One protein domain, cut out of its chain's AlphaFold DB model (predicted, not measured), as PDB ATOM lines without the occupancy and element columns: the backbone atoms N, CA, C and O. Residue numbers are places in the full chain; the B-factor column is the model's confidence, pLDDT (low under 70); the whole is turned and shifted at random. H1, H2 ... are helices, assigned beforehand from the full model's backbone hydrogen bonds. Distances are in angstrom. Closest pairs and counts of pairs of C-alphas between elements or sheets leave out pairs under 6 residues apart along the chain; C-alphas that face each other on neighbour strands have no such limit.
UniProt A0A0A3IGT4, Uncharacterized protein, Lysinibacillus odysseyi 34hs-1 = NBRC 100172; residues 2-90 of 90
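AT A GLANCE: This is residues 2 to 90 of the 90 residues of an uncharacterized protein of Lysinibacillus odysseyi 34hs-1 = NBRC 100172 (UniProt A0A0A3IGT4). A rounded ball of mostly short helices has H5 near its middle and the longest helix, H7, running along one side; H1, H5 and H7 stand at shallow tilts to one another, H7 running opposite to the other two, and their centres make a triangle. H2 crosses H5 on the side away from H7, H3 and H4 close the side away from H1, and little H6 makes a corner with the beginning of H7. The printed part has 89 residues with seven named helices, H1 to H7 in order, and no named strand: all helix. It is compact, with a radius of gyration of the C-alphas of 11.8 A and spans of 28 by 25 by 25 A.

IN THESE COORDINATES: H7, residues 71 to 88, is 26.0 A long and ends at C-alpha 88 (-50.883, -25.948, 23.681). H1, residues 2 to 12, begins at C-alpha 2 (-53.062, -29.724, 36.257) and is 15.4 A long; H2, residues 22 to 32, is 15.1 A. H3 is residues 36 to 44, H4 46 to 51, H5 53 to 61 and H6 64 to 68.

HOW THE PARTS SIT: H5 is the hub. With residues 81 to 85 alone H7 only just touches it, with 3 pairs of C-alphas within 8 A, closest Ile 55 and Leu 84 at 6.9 A, at a shallow tilt of 15 degrees, opposite ways. H2 touches H5, about perpendicular at 77 degrees; the closest C-alphas, of Ile 25 and Gly 60, are 4.1 A apart. H1 only just touches H5, with 3 such pairs, closest Ile 10 and Ala 61 at 6.4 A. H4 and H5 touch only at the corner, closest C-alphas Phe 49 and Arg 56 at 6.1 A; H6 and H7 likewise touch only at the corner, Val 67 and Asp 73 at 5.2 A. H3 and H7 are near each other. In each helix every O i to N i+4 pair is within hydrogen-bond range.

THE WHOLE: The C-alphas farthest apart, of Arg 69 and Lys 90, are 32.2 A apart. The printed part has no cut and no long link. Residues 2, 17 and 90 have pLDDT under 70.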
ATOM      1  N   LEU A   2     -53.574 -28.710  37.213       58.50
ATOM      2  CA  LEU A   2     -53.062 -29.724  36.257       58.50
ATOM      3  C   LEU A   2     -51.583 -30.092  36.480       58.50
ATOM      4  O   LEU A   2     -51.245 -31.266  36.368       58.50
ATOM      5  N   SER A   3     -50.718 -29.132  36.832       73.06
ATOM      6  CA  SER A   3     -49.292 -29.416  37.062       73.06
ATOM      7  C   SER A   3     -49.069 -30.349  38.251       73.06
ATOM      8  O   SER A   3     -48.253 -31.249  38.155       73.06
ATOM      9  N   GLU A   4     -49.829 -30.200  39.337       81.44
ATOM     10  CA  GLU A   4     -49.705 -31.039  40.539       81.44
ATOM     11  C   GLU A   4     -50.175 -32.474  40.286       81.44
ATOM     12  O   GLU A   4     -49.532 -33.427  40.728       81.44
ATOM     13  N   ILE A   5     -51.259 -32.643  39.518       84.44
ATOM     14  CA  ILE A   5     -51.742 -33.967  39.102       84.44
ATOM     15  C   ILE A   5     -50.708 -34.639  38.198       84.44
ATOM     16  O   ILE A   5     -50.372 -35.803  38.411       84.44
ATOM     17  N   VAL A   6     -50.171 -33.912  37.214       85.00
ATOM     18  CA  VAL A   6     -49.120 -34.429  36.326       85.00
ATOM     19  C   VAL A   6     -47.876 -34.804  37.130       85.00
ATOM     20  O   VAL A   6     -47.337 -35.887  36.926       85.00
ATOM     21  N   GLN A   7     -47.470 -33.977  38.093       86.19
ATOM     22  CA  GLN A   7     -46.309 -34.256  38.934       86.19
ATOM     23  C   GLN A   7     -46.514 -35.500  39.803       86.19
ATOM     24  O   GLN A   7     -45.639 -36.357  39.870       86.19
ATOM     25  N   THR A   8     -47.706 -35.656  40.381       89.62
ATOM     26  CA  THR A   8     -48.077 -36.852  41.148       89.62
ATOM     27  C   THR A   8     -48.003 -38.109  40.279       89.62
ATOM     28  O   THR A   8     -47.448 -39.125  40.696       89.62
ATOM     29  N   LEU A   9     -48.524 -38.049  39.049       88.12
ATOM     30  CA  LEU A   9     -48.468 -39.171  38.109       88.12
ATOM     31  C   LEU A   9     -47.033 -39.500  37.687       88.12
ATOM     32  O   LEU A   9     -46.676 -40.674  37.637       88.12
ATOM     33  N   ILE A  10     -46.189 -38.492  37.453       89.06
ATOM     34  CA  ILE A  10     -44.763 -38.691  37.169       89.06
ATOM     35  C   ILE A  10     -44.097 -39.473  38.304       89.06
ATOM     36  O   ILE A  10     -43.439 -40.480  38.034       89.06
ATOM     37  N   THR A  11     -44.304 -39.074  39.562       89.50
ATOM     38  CA  THR A  11     -43.758 -39.787  40.727       89.50
ATOM     39  C   THR A  11     -44.276 -41.226  40.799       89.50
ATOM     40  O   THR A  11     -43.493 -42.166  40.954       89.50
ATOM     41  N   LEU A  12     -45.584 -41.439  40.605       88.94
ATOM     42  CA  LEU A  12     -46.187 -42.779  40.588       88.94
ATOM     43  C   LEU A  12     -45.607 -43.665  39.477       88.94
ATOM     44  O   LEU A  12     -45.370 -44.859  39.686       88.94
ATOM     45  N   TRP A  13     -45.287 -43.087  38.323       91.62
ATOM     46  CA  TRP A  13     -44.623 -43.761  37.209       91.62
ATOM     47  C   TRP A  13     -43.107 -43.872  37.370       91.62
ATOM     48  O   TRP A  13     -42.401 -44.158  36.407       91.62
ATOM     49  N   GLY A  14     -42.590 -43.713  38.590       86.12
ATOM     50  CA  GLY A  14     -41.174 -43.907  38.894       86.12
ATOM     51  C   GLY A  14     -40.280 -42.788  38.368       86.12
ATOM     52  O   GLY A  14     -39.083 -43.007  38.171       86.12
ATOM     53  N   GLY A  15     -40.854 -41.612  38.113       82.88
ATOM     54  CA  GLY A  15     -40.086 -40.404  37.885       82.88
ATOM     55  C   GLY A  15     -39.303 -40.005  39.127       82.88
ATOM     56  O   GLY A  15     -39.721 -40.249  40.258       82.88
ATOM     57  N   LYS A  16     -38.125 -39.428  38.895       76.75
ATOM     58  CA  LYS A  16     -37.256 -38.875  39.937       76.75
ATOM     59  C   LYS A  16     -37.349 -37.354  39.881       76.75
ATOM     60  O   LYS A  16     -37.568 -36.811  38.799       76.75
ATOM     61  N   ASP A  17     -37.087 -36.677  40.997       63.16
ATOM     62  CA  ASP A  17     -37.149 -35.207  41.119       63.16
ATOM     63  C   ASP A  17     -36.077 -34.450  40.303       63.16
ATOM     64  O   ASP A  17     -35.914 -33.239  40.417       63.16
ATOM     65  N   THR A  18     -35.343 -35.151  39.438       73.62
ATOM     66  CA  THR A  18     -34.321 -34.597  38.550       73.62
ATOM     67  C   THR A  18     -34.881 -34.357  37.155       73.62
ATOM     68  O   THR A  18     -35.555 -35.226  36.595       73.62
ATOM     69  N   TYR A  19     -34.527 -33.223  36.547       81.94
ATOM     70  CA  TYR A  19     -34.862 -32.948  35.151       81.94
ATOM     71  C   TYR A  19     -34.300 -34.055  34.233       81.94
ATOM     72  O   TYR A  19     -33.128 -34.420  34.372       81.94
ATOM     73  N   PRO A  20     -35.107 -34.635  33.329       89.12
ATOM     74  CA  PRO A  20     -34.649 -35.701  32.452       89.12
ATOM     75  C   PRO A  20     -33.635 -35.179  31.433       89.12
ATOM     76  O   PRO A  20     -33.758 -34.069  30.924       89.12
ATOM     77  N   THR A  21     -32.638 -36.001  31.109       92.56
ATOM     78  CA  THR A  21     -31.664 -35.670  30.067       92.56
ATOM     79  C   THR A  21     -32.299 -35.756  28.680       92.56
ATOM     80  O   THR A  21     -33.210 -36.556  28.448       92.56
ATOM     81  N   GLU A  22     -31.765 -34.988  27.731       93.06
ATOM     82  CA  GLU A  22     -32.150 -35.054  26.313       93.06
ATOM     83  C   GLU A  22     -32.048 -36.481  25.755       93.06
ATOM     84  O   GLU A  22     -32.936 -36.942  25.042       93.06
ATOM     85  N   GLU A  23     -31.015 -37.226  26.149       93.75
ATOM     86  CA  GLU A  23     -30.847 -38.632  25.777       93.75
ATOM     87  C   GLU A  23     -32.008 -39.506  26.278       93.75
ATOM     88  O   GLU A  23     -32.563 -40.297  25.513       93.75
ATOM     89  N   LYS A  24     -32.427 -39.336  27.542       93.81
ATOM     90  CA  LYS A  24     -33.564 -40.075  28.110       93.81
ATOM     91  C   LYS A  24     -34.863 -39.721  27.392       93.81
ATOM     92  O   LYS A  24     -35.636 -40.619  27.067       93.81
ATOM     93  N   ILE A  25     -35.092 -38.435  27.125       95.12
ATOM     94  CA  ILE A  25     -36.268 -37.962  26.383       95.12
ATOM     95  C   ILE A  25     -36.301 -38.611  24.997       95.12
ATOM     96  O   ILE A  25     -37.296 -39.232  24.634       95.12
ATOM     97  N   ASN A  26     -35.202 -38.530  24.248       95.50
ATOM     98  CA  ASN A  26     -35.124 -39.053  22.887       95.50
ATOM     99  C   ASN A  26     -35.272 -40.578  22.846       95.50
ATOM    100  O   ASN A  26     -35.947 -41.102  21.959       95.50
ATOM    101  N   ARG A  27     -34.710 -41.295  23.828       95.88
ATOM    102  CA  ARG A  27     -34.916 -42.740  23.976       95.88
ATOM    103  C   ARG A  27     -36.385 -43.074  24.220       95.88
ATOM    104  O   ARG A  27     -36.923 -43.929  23.523       95.88
ATOM    105  N   ASN A  28     -37.035 -42.376  25.149       96.38
ATOM    106  CA  ASN A  28     -38.445 -42.599  25.456       96.38
ATOM    107  C   ASN A  28     -39.338 -42.270  24.249       96.38
ATOM    108  O   ASN A  28     -40.248 -43.032  23.945       96.38
ATOM    109  N   ILE A  29     -39.057 -41.188  23.513       96.12
ATOM    110  CA  ILE A  29     -39.760 -40.876  22.258       96.12
ATOM    111  C   ILE A  29     -39.564 -42.008  21.250       96.12
ATOM    112  O   ILE A  29     -40.535 -42.442  20.644       96.12
ATOM    113  N   LYS A  30     -38.334 -42.507  21.070       95.88
ATOM    114  CA  LYS A  30     -38.058 -43.607  20.139       95.88
ATOM    115  C   LYS A  30     -38.868 -44.857  20.489       95.88
ATOM    116  O   LYS A  30     -39.504 -45.393  19.597       95.88
ATOM    117  N   GLN A  31     -38.893 -45.257  21.761       95.81
ATOM    118  CA  GLN A  31     -39.700 -46.392  22.231       95.81
ATOM    119  C   GLN A  31     -41.202 -46.148  22.031       95.81
ATOM    120  O   GLN A  31     -41.918 -47.015  21.548       95.81
ATOM    121  N   LEU A  32     -41.692 -44.946  22.345       96.50
ATOM    122  CA  LEU A  32     -43.094 -44.591  22.125       96.50
ATOM    123  C   LEU A  32     -43.482 -44.636  20.642       96.50
ATOM    124  O   LEU A  32     -44.630 -44.925  20.335       96.50
ATOM    125  N   ARG A  33     -42.561 -44.391  19.702       94.69
ATOM    126  CA  ARG A  33     -42.855 -44.500  18.261       94.69
ATOM    127  C   ARG A  33     -43.151 -45.928  17.803       94.69
ATOM    128  O   ARG A  33     -43.690 -46.071  16.711       94.69
ATOM    129  N   ASP A  34     -42.886 -46.943  18.616       94.94
ATOM    130  CA  ASP A  34     -43.300 -48.320  18.328       94.94
ATOM    131  C   ASP A  34     -44.784 -48.562  18.681       94.94
ATOM    132  O   ASP A  34     -45.380 -49.548  18.255       94.94
ATOM    133  N   GLU A  35     -45.420 -47.631  19.400       95.06
ATOM    134  CA  GLU A  35     -46.821 -47.712  19.801       95.06
ATOM    135  C   GLU A  35     -47.754 -47.022  18.792       95.06
ATOM    136  O   GLU A  35     -47.667 -45.811  18.573       95.06
ATOM    137  N   GLU A  36     -48.724 -47.755  18.236       94.69
ATOM    138  CA  GLU A  36     -49.640 -47.258  17.189       94.69
ATOM    139  C   GLU A  36     -50.379 -45.966  17.588       94.69
ATOM    140  O   GLU A  36     -50.440 -44.995  16.828       94.69
ATOM    141  N   TRP A  37     -50.889 -45.906  18.825       94.44
ATOM    142  CA  TRP A  37     -51.584 -44.723  19.341       94.44
ATOM    143  C   TRP A  37     -50.675 -43.488  19.380       94.44
ATOM    144  O   TRP A  37     -51.131 -42.366  19.136       94.44
ATOM    145  N   PHE A  38     -49.386 -43.683  19.671       96.38
ATOM    146  CA  PHE A  38     -48.425 -42.596  19.761       96.38
ATOM    147  C   PHE A  38     -47.930 -42.191  18.380       96.38
ATOM    148  O   PHE A  38     -47.740 -41.003  18.153       96.38
ATOM    149  N   GLN A  39     -47.777 -43.123  17.434       95.75
ATOM    150  CA  GLN A  39     -47.433 -42.787  16.048       95.75
ATOM    151  C   GLN A  39     -48.419 -41.776  15.462       95.75
ATOM    152  O   GLN A  39     -48.003 -40.750  14.912       95.75
ATOM    153  N   LYS A  40     -49.722 -42.022  15.648       93.94
ATOM    154  CA  LYS A  40     -50.773 -41.102  15.205       93.94
ATOM    155  C   LYS A  40     -50.640 -39.746  15.896       93.94
ATOM    156  O   LYS A  40     -50.526 -38.730  15.212       93.94
ATOM    157  N   LEU A  41     -50.555 -39.738  17.227       94.25
ATOM    158  CA  LEU A  41     -50.437 -38.510  18.016       94.25
ATOM    159  C   LEU A  41     -49.184 -37.693  17.646       94.25
ATOM    160  O   LEU A  41     -49.256 -36.478  17.469       94.25
ATOM    161  N   PHE A  42     -48.043 -38.362  17.467       95.00
ATOM    162  CA  PHE A  42     -46.768 -37.763  17.087       95.00
ATOM    163  C   PHE A  42     -46.810 -37.178  15.678       95.00
ATOM    164  O   PHE A  42     -46.283 -36.094  15.459       95.00
ATOM    165  N   SER A  43     -47.448 -37.857  14.721       94.62
ATOM    166  CA  SER A  43     -47.560 -37.352  13.347       94.62
ATOM    167  C   SER A  43     -48.353 -36.043  13.267       94.62
ATOM    168  O   SER A  43     -47.977 -35.145  12.519       94.62
ATOM    169  N   GLN A  44     -49.404 -35.910  14.080       93.94
ATOM    170  CA  GLN A  44     -50.279 -34.737  14.098       93.94
ATOM    171  C   GLN A  44     -49.670 -33.552  14.858       93.94
ATOM    172  O   GLN A  44     -50.021 -32.404  14.595       93.94
ATOM    173  N   HIS A  45     -48.778 -33.820  15.815       95.06
ATOM    174  CA  HIS A  45     -48.285 -32.822  16.769       95.06
ATOM    175  C   HIS A  45     -46.765 -32.853  16.932       95.06
ATOM    176  O   HIS A  45     -46.243 -32.582  18.014       95.06
ATOM    177  N   LYS A  46     -46.051 -33.206  15.861       94.06
ATOM    178  CA  LYS A  46     -44.606 -33.463  15.863       94.06
ATOM    179  C   LYS A  46     -43.809 -32.360  16.559       94.06
ATOM    180  O   LYS A  46     -43.001 -32.664  17.433       94.06
ATOM    181  N   ASP A  47     -44.080 -31.103  16.231       93.75
ATOM    182  CA  ASP A  47     -43.336 -29.956  16.764       93.75
ATOM    183  C   ASP A  47     -43.491 -29.838  18.285       93.75
ATOM    184  O   ASP A  47     -42.531 -29.561  18.999       93.75
ATOM    185  N   LEU A  48     -44.664 -30.183  18.831       94.56
ATOM    186  CA  LEU A  48     -44.866 -30.210  20.279       94.56
ATOM    187  C   LEU A  48     -43.995 -31.273  20.959       94.56
ATOM    188  O   LEU A  48     -43.455 -31.031  22.036       94.56
ATOM    189  N   PHE A  49     -43.803 -32.432  20.334       94.50
ATOM    190  CA  PHE A  49     -42.938 -33.480  20.880       94.50
ATOM    191  C   PHE A  49     -41.442 -33.177  20.740       94.50
ATOM    192  O   PHE A  49     -40.644 -33.724  21.501       94.50
ATOM    193  N   LEU A  50     -41.056 -32.318  19.792       92.31
ATOM    194  CA  LEU A  50     -39.660 -31.952  19.544       92.31
ATOM    195  C   LEU A  50     -39.235 -30.665  20.254       92.31
ATOM    196  O   LEU A  50     -38.074 -30.538  20.638       92.31
ATOM    197  N   GLU A  51     -40.156 -29.739  20.506       92.62
ATOM    198  CA  GLU A  51     -39.805 -28.383  20.946       92.62
ATOM    199  C   GLU A  51     -40.498 -27.967  22.247       92.62
ATOM    200  O   GLU A  51     -39.969 -27.145  23.002       92.62
ATOM    201  N   ASN A  52     -41.658 -28.546  22.582       94.44
ATOM    202  CA  ASN A  52     -42.388 -28.125  23.773       94.44
ATOM    203  C   ASN A  52     -41.759 -28.684  25.058       94.44
ATOM    204  O   ASN A  52     -41.894 -29.864  25.380       94.44
ATOM    205  N   LYS A  53     -41.133 -27.802  25.845       91.50
ATOM    206  CA  LYS A  53     -40.431 -28.160  27.091       91.50
ATOM    207  C   LYS A  53     -41.280 -28.963  28.081       91.50
ATOM    208  O   LYS A  53     -40.748 -29.856  28.728       91.50
ATOM    209  N   GLU A  54     -42.574 -28.665  28.213       91.25
ATOM    210  CA  GLU A  54     -43.457 -29.349  29.172       91.25
ATOM    211  C   GLU A  54     -43.757 -30.784  28.723       91.25
ATOM    212  O   GLU A  54     -43.596 -31.723  29.500       91.25
ATOM    213  N   ILE A  55     -44.117 -30.975  27.452       93.69
ATOM    214  CA  ILE A  55     -44.392 -32.308  26.894       93.69
ATOM    215  C   ILE A  55     -43.122 -33.164  26.908       93.69
ATOM    216  O   ILE A  55     -43.153 -34.319  27.335       93.69
ATOM    217  N   ARG A  56     -41.984 -32.583  26.513       94.44
ATOM    218  CA  ARG A  56     -40.684 -33.265  26.542       94.44
ATOM    219  C   ARG A  56     -40.265 -33.643  27.956       94.44
ATOM    220  O   ARG A  56     -39.820 -34.770  28.170       94.44
ATOM    221  N   TYR A  57     -40.475 -32.750  28.924       92.69
ATOM    222  CA  TYR A  57     -40.246 -33.041  30.336       92.69
ATOM    223  C   TYR A  57     -41.073 -34.243  30.797       92.69
ATOM    224  O   TYR A  57     -40.503 -35.187  31.329       92.69
ATOM    225  N   VAL A  58     -42.385 -34.258  30.543       93.69
ATOM    226  CA  VAL A  58     -43.269 -35.362  30.961       93.69
ATOM    227  C   VAL A  58     -42.816 -36.695  30.362       93.69
ATOM    228  O   VAL A  58     -42.701 -37.683  31.085       93.69
ATOM    229  N   ILE A  59     -42.487 -36.718  29.066       95.00
ATOM    230  CA  ILE A  59     -41.996 -37.928  28.391       95.00
ATOM    231  C   ILE A  59     -40.678 -38.405  28.995       95.00
ATOM    232  O   ILE A  59     -40.505 -39.601  29.219       95.00
ATOM    233  N   GLY A  60     -39.746 -37.496  29.273       94.69
ATOM    234  CA  GLY A  60     -38.464 -37.852  29.872       94.69
ATOM    235  C   GLY A  60     -38.558 -38.220  31.350       94.69
ATOM    236  O   GLY A  60     -37.754 -39.015  31.835       94.69
ATOM    237  N   ALA A  61     -39.502 -37.649  32.095       93.56
ATOM    238  CA  ALA A  61     -39.554 -37.779  33.545       93.56
ATOM    239  C   ALA A  61     -40.002 -39.180  33.976       93.56
ATOM    240  O   ALA A  61     -39.462 -39.713  34.942       93.56
ATOM    241  N   VAL A  62     -40.894 -39.823  33.225       93.75
ATOM    242  CA  VAL A  62     -41.451 -41.139  33.576       93.75
ATOM    243  C   VAL A  62     -40.460 -42.296  33.380       93.75
ATOM    244  O   VAL A  62     -39.497 -42.211  32.608       93.75
ATOM    245  N   ASN A  63     -40.698 -43.412  34.078       94.00
ATOM    246  CA  ASN A  63     -40.157 -44.712  33.691       94.00
ATOM    247  C   ASN A  63     -41.097 -45.330  32.650       94.00
ATOM    248  O   ASN A  63     -42.151 -45.868  32.994       94.00
ATOM    249  N   LEU A  64     -40.720 -45.221  31.376       94.19
ATOM    250  CA  LEU A  64     -41.582 -45.626  30.273       94.19
ATOM    251  C   LEU A  64     -41.896 -47.128  30.293       94.19
ATOM    252  O   LEU A  64     -43.048 -47.495  30.087       94.19
ATOM    253  N   ASP A  65     -40.931 -47.982  30.638       93.31
ATOM    254  CA  ASP A  65     -41.154 -49.431  30.728       93.31
ATOM    255  C   ASP A  65     -42.225 -49.764  31.779       93.31
ATOM    256  O   ASP A  65     -43.077 -50.628  31.571       93.31
ATOM    257  N   LYS A  66     -42.231 -49.034  32.904       93.50
ATOM    258  CA  LYS A  66     -43.266 -49.174  33.939       93.50
ATOM    259  C   LYS A  66     -44.639 -48.745  33.422       93.50
ATOM    260  O   LYS A  66     -45.620 -49.437  33.686       93.50
ATOM    261  N   VAL A  67     -44.702 -47.622  32.708       95.19
ATOM    262  CA  VAL A  67     -45.951 -47.084  32.146       95.19
ATOM    263  C   VAL A  67     -46.540 -48.039  31.111       95.19
ATOM    264  O   VAL A  67     -47.725 -48.350  31.174       95.19
ATOM    265  N   LEU A  68     -45.719 -48.533  30.180       94.31
ATOM    266  CA  LEU A  68     -46.180 -49.376  29.075       94.31
ATOM    267  C   LEU A  68     -46.547 -50.798  29.511       94.31
ATOM    268  O   LEU A  68     -47.357 -51.443  28.854       94.31
ATOM    269  N   ARG A  69     -46.015 -51.283  30.639       94.12
ATOM    270  CA  ARG A  69     -46.342 -52.613  31.179       94.12
ATOM    271  C   ARG A  69     -47.783 -52.733  31.696       94.12
ATOM    272  O   ARG A  69     -48.292 -53.844  31.821       94.12
ATOM    273  N   SER A  70     -48.424 -51.620  32.049       93.62
ATOM    274  CA  SER A  70     -49.752 -51.582  32.666       93.62
ATOM    275  C   SER A  70     -50.730 -50.874  31.740       93.62
ATOM    276  O   SER A  70     -50.597 -49.681  31.496       93.62
ATOM    277  N   GLU A  71     -51.766 -51.572  31.268       93.94
ATOM    278  CA  GLU A  71     -52.790 -50.965  30.402       93.94
ATOM    279  C   GLU A  71     -53.478 -49.758  31.055       93.94
ATOM    280  O   GLU A  71     -53.807 -48.776  30.389       93.94
ATOM    281  N   LYS A  72     -53.652 -49.792  32.382       94.94
ATOM    282  CA  LYS A  72     -54.197 -48.665  33.147       94.94
ATOM    283  C   LYS A  72     -53.271 -47.450  33.079       94.94
ATOM    284  O   LYS A  72     -53.737 -46.343  32.812       94.94
ATOM    285  N   ASP A  73     -51.979 -47.650  33.324       94.56
ATOM    286  CA  ASP A  73     -50.994 -46.566  33.326       94.56
ATOM    287  C   ASP A  73     -50.736 -46.041  31.919       94.56
ATOM    288  O   ASP A  73     -50.694 -44.829  31.723       94.56
ATOM    289  N   LYS A  74     -50.678 -46.934  30.930       95.44
ATOM    290  CA  LYS A  74     -50.611 -46.604  29.509       95.44
ATOM    291  C   LYS A  74     -51.763 -45.691  29.101       95.44
ATOM    292  O   LYS A  74     -51.512 -44.589  28.619       95.44
ATOM    293  N   ARG A  75     -53.019 -46.084  29.355       96.00
ATOM    294  CA  ARG A  75     -54.195 -45.238  29.068       96.00
ATOM    295  C   ARG A  75     -54.113 -43.895  29.783       96.00
ATOM    296  O   ARG A  75     -54.366 -42.854  29.183       96.00
ATOM    297  N   LYS A  76     -53.699 -43.892  31.051       95.25
ATOM    298  CA  LYS A  76     -53.585 -42.648  31.814       95.25
ATOM    299  C   LYS A  76     -52.489 -41.728  31.271       95.25
ATOM    300  O   LYS A  76     -52.677 -40.516  31.223       95.25
ATOM    301  N   PHE A  77     -51.378 -42.284  30.805       95.75
ATOM    302  CA  PHE A  77     -50.315 -41.536  30.146       95.75
ATOM    303  C   PHE A  77     -50.768 -40.958  28.800       95.75
ATOM    304  O   PHE A  77     -50.510 -39.786  28.523       95.75
ATOM    305  N   GLN A  78     -51.525 -41.723  28.007       95.69
ATOM    306  CA  GLN A  78     -52.152 -41.238  26.772       95.69
ATOM    307  C   GLN A  78     -53.072 -40.035  27.025       95.69
ATOM    308  O   GLN A  78     -52.984 -39.028  26.318       95.69
ATOM    309  N   GLU A  79     -53.925 -40.111  28.052       94.69
ATOM    310  CA  GLU A  79     -54.804 -39.009  28.464       94.69
ATOM    311  C   GLU A  79     -54.009 -37.763  28.865       94.69
ATOM    312  O   GLU A  79     -54.357 -36.650  28.461       94.69
ATOM    313  N   VAL A  80     -52.934 -37.941  29.643       94.25
ATOM    314  CA  VAL A  80     -52.058 -36.841  30.067       94.25
ATOM    315  C   VAL A  80     -51.440 -36.154  28.855       94.25
ATOM    316  O   VAL A  80     -51.565 -34.936  28.727       94.25
ATOM    317  N   LEU A  81     -50.831 -36.911  27.938       94.94
ATOM    318  CA  LEU A  81     -50.224 -36.339  26.733       94.94
ATOM    319  C   LEU A  81     -51.260 -35.615  25.868       94.94
ATOM    320  O   LEU A  81     -51.027 -34.477  25.464       94.94
ATOM    321  N   SER A  82     -52.425 -36.224  25.650       93.88
ATOM    322  CA  SER A  82     -53.509 -35.623  24.862       93.88
ATOM    323  C   SER A  82     -54.011 -34.318  25.490       93.88
ATOM    324  O   SER A  82     -54.203 -33.318  24.801       93.88
ATOM    325  N   THR A  83     -54.166 -34.290  26.817       93.06
ATOM    326  CA  THR A  83     -54.580 -33.090  27.560       93.06
ATOM    327  C   THR A  83     -53.552 -31.970  27.436       93.06
ATOM    328  O   THR A  83     -53.919 -30.816  27.205       93.06
ATOM    329  N   LEU A  84     -52.263 -32.299  27.567       92.19
ATOM    330  CA  LEU A  84     -51.177 -31.329  27.429       92.19
ATOM    331  C   LEU A  84     -51.135 -30.744  26.019       92.19
ATOM    332  O   LEU A  84     -51.080 -29.527  25.874       92.19
ATOM    333  N   ILE A  85     -51.228 -31.589  24.995       93.31
ATOM    334  CA  ILE A  85     -51.253 -31.180  23.587       93.31
ATOM    335  C   ILE A  85     -52.425 -30.237  23.307       93.31
ATOM    336  O   ILE A  85     -52.214 -29.137  22.801       93.31
ATOM    337  N   ASN A  86     -53.640 -30.615  23.713       91.38
ATOM    338  CA  ASN A  86     -54.840 -29.799  23.509       91.38
ATOM    339  C   ASN A  86     -54.740 -28.426  24.188       91.38
ATOM    340  O   ASN A  86     -55.285 -27.444  23.693       91.38
ATOM    341  N   LYS A  87     -54.028 -28.335  25.317       89.88
ATOM    342  CA  LYS A  87     -53.780 -27.064  26.006       89.88
ATOM    343  C   LYS A  87     -52.788 -26.166  25.259       89.88
ATOM    344  O   LYS A  87     -52.844 -24.960  25.447       89.88
ATOM    345  N   LYS A  88     -51.874 -26.722  24.457       86.62
ATOM    346  CA  LYS A  88     -50.883 -25.948  23.681       86.62
ATOM    347  C   LYS A  88     -51.396 -25.473  22.322       86.62
ATOM    348  O   LYS A  88     -50.713 -24.692  21.675       86.62
ATOM    349  N   GLN A  89     -52.560 -25.956  21.899       76.25
ATOM    350  CA  GLN A  89     -53.225 -25.541  20.659       76.25
ATOM    351  C   GLN A  89     -54.263 -24.430  20.867       76.25
ATOM    352  O   GLN A  89     -54.818 -23.934  19.891       76.25
ATOM    353  N   LYS A  90     -54.552 -24.078  22.123       57.78
ATOM    354  CA  LYS A  90     -55.398 -22.943  22.503       57.78
ATOM    355  C   LYS A  90     -54.527 -21.750  22.853       57.78
ATOM    356  O   LYS A  90     -54.968 -20.627  22.545       57.78
TER     357      LYS A  90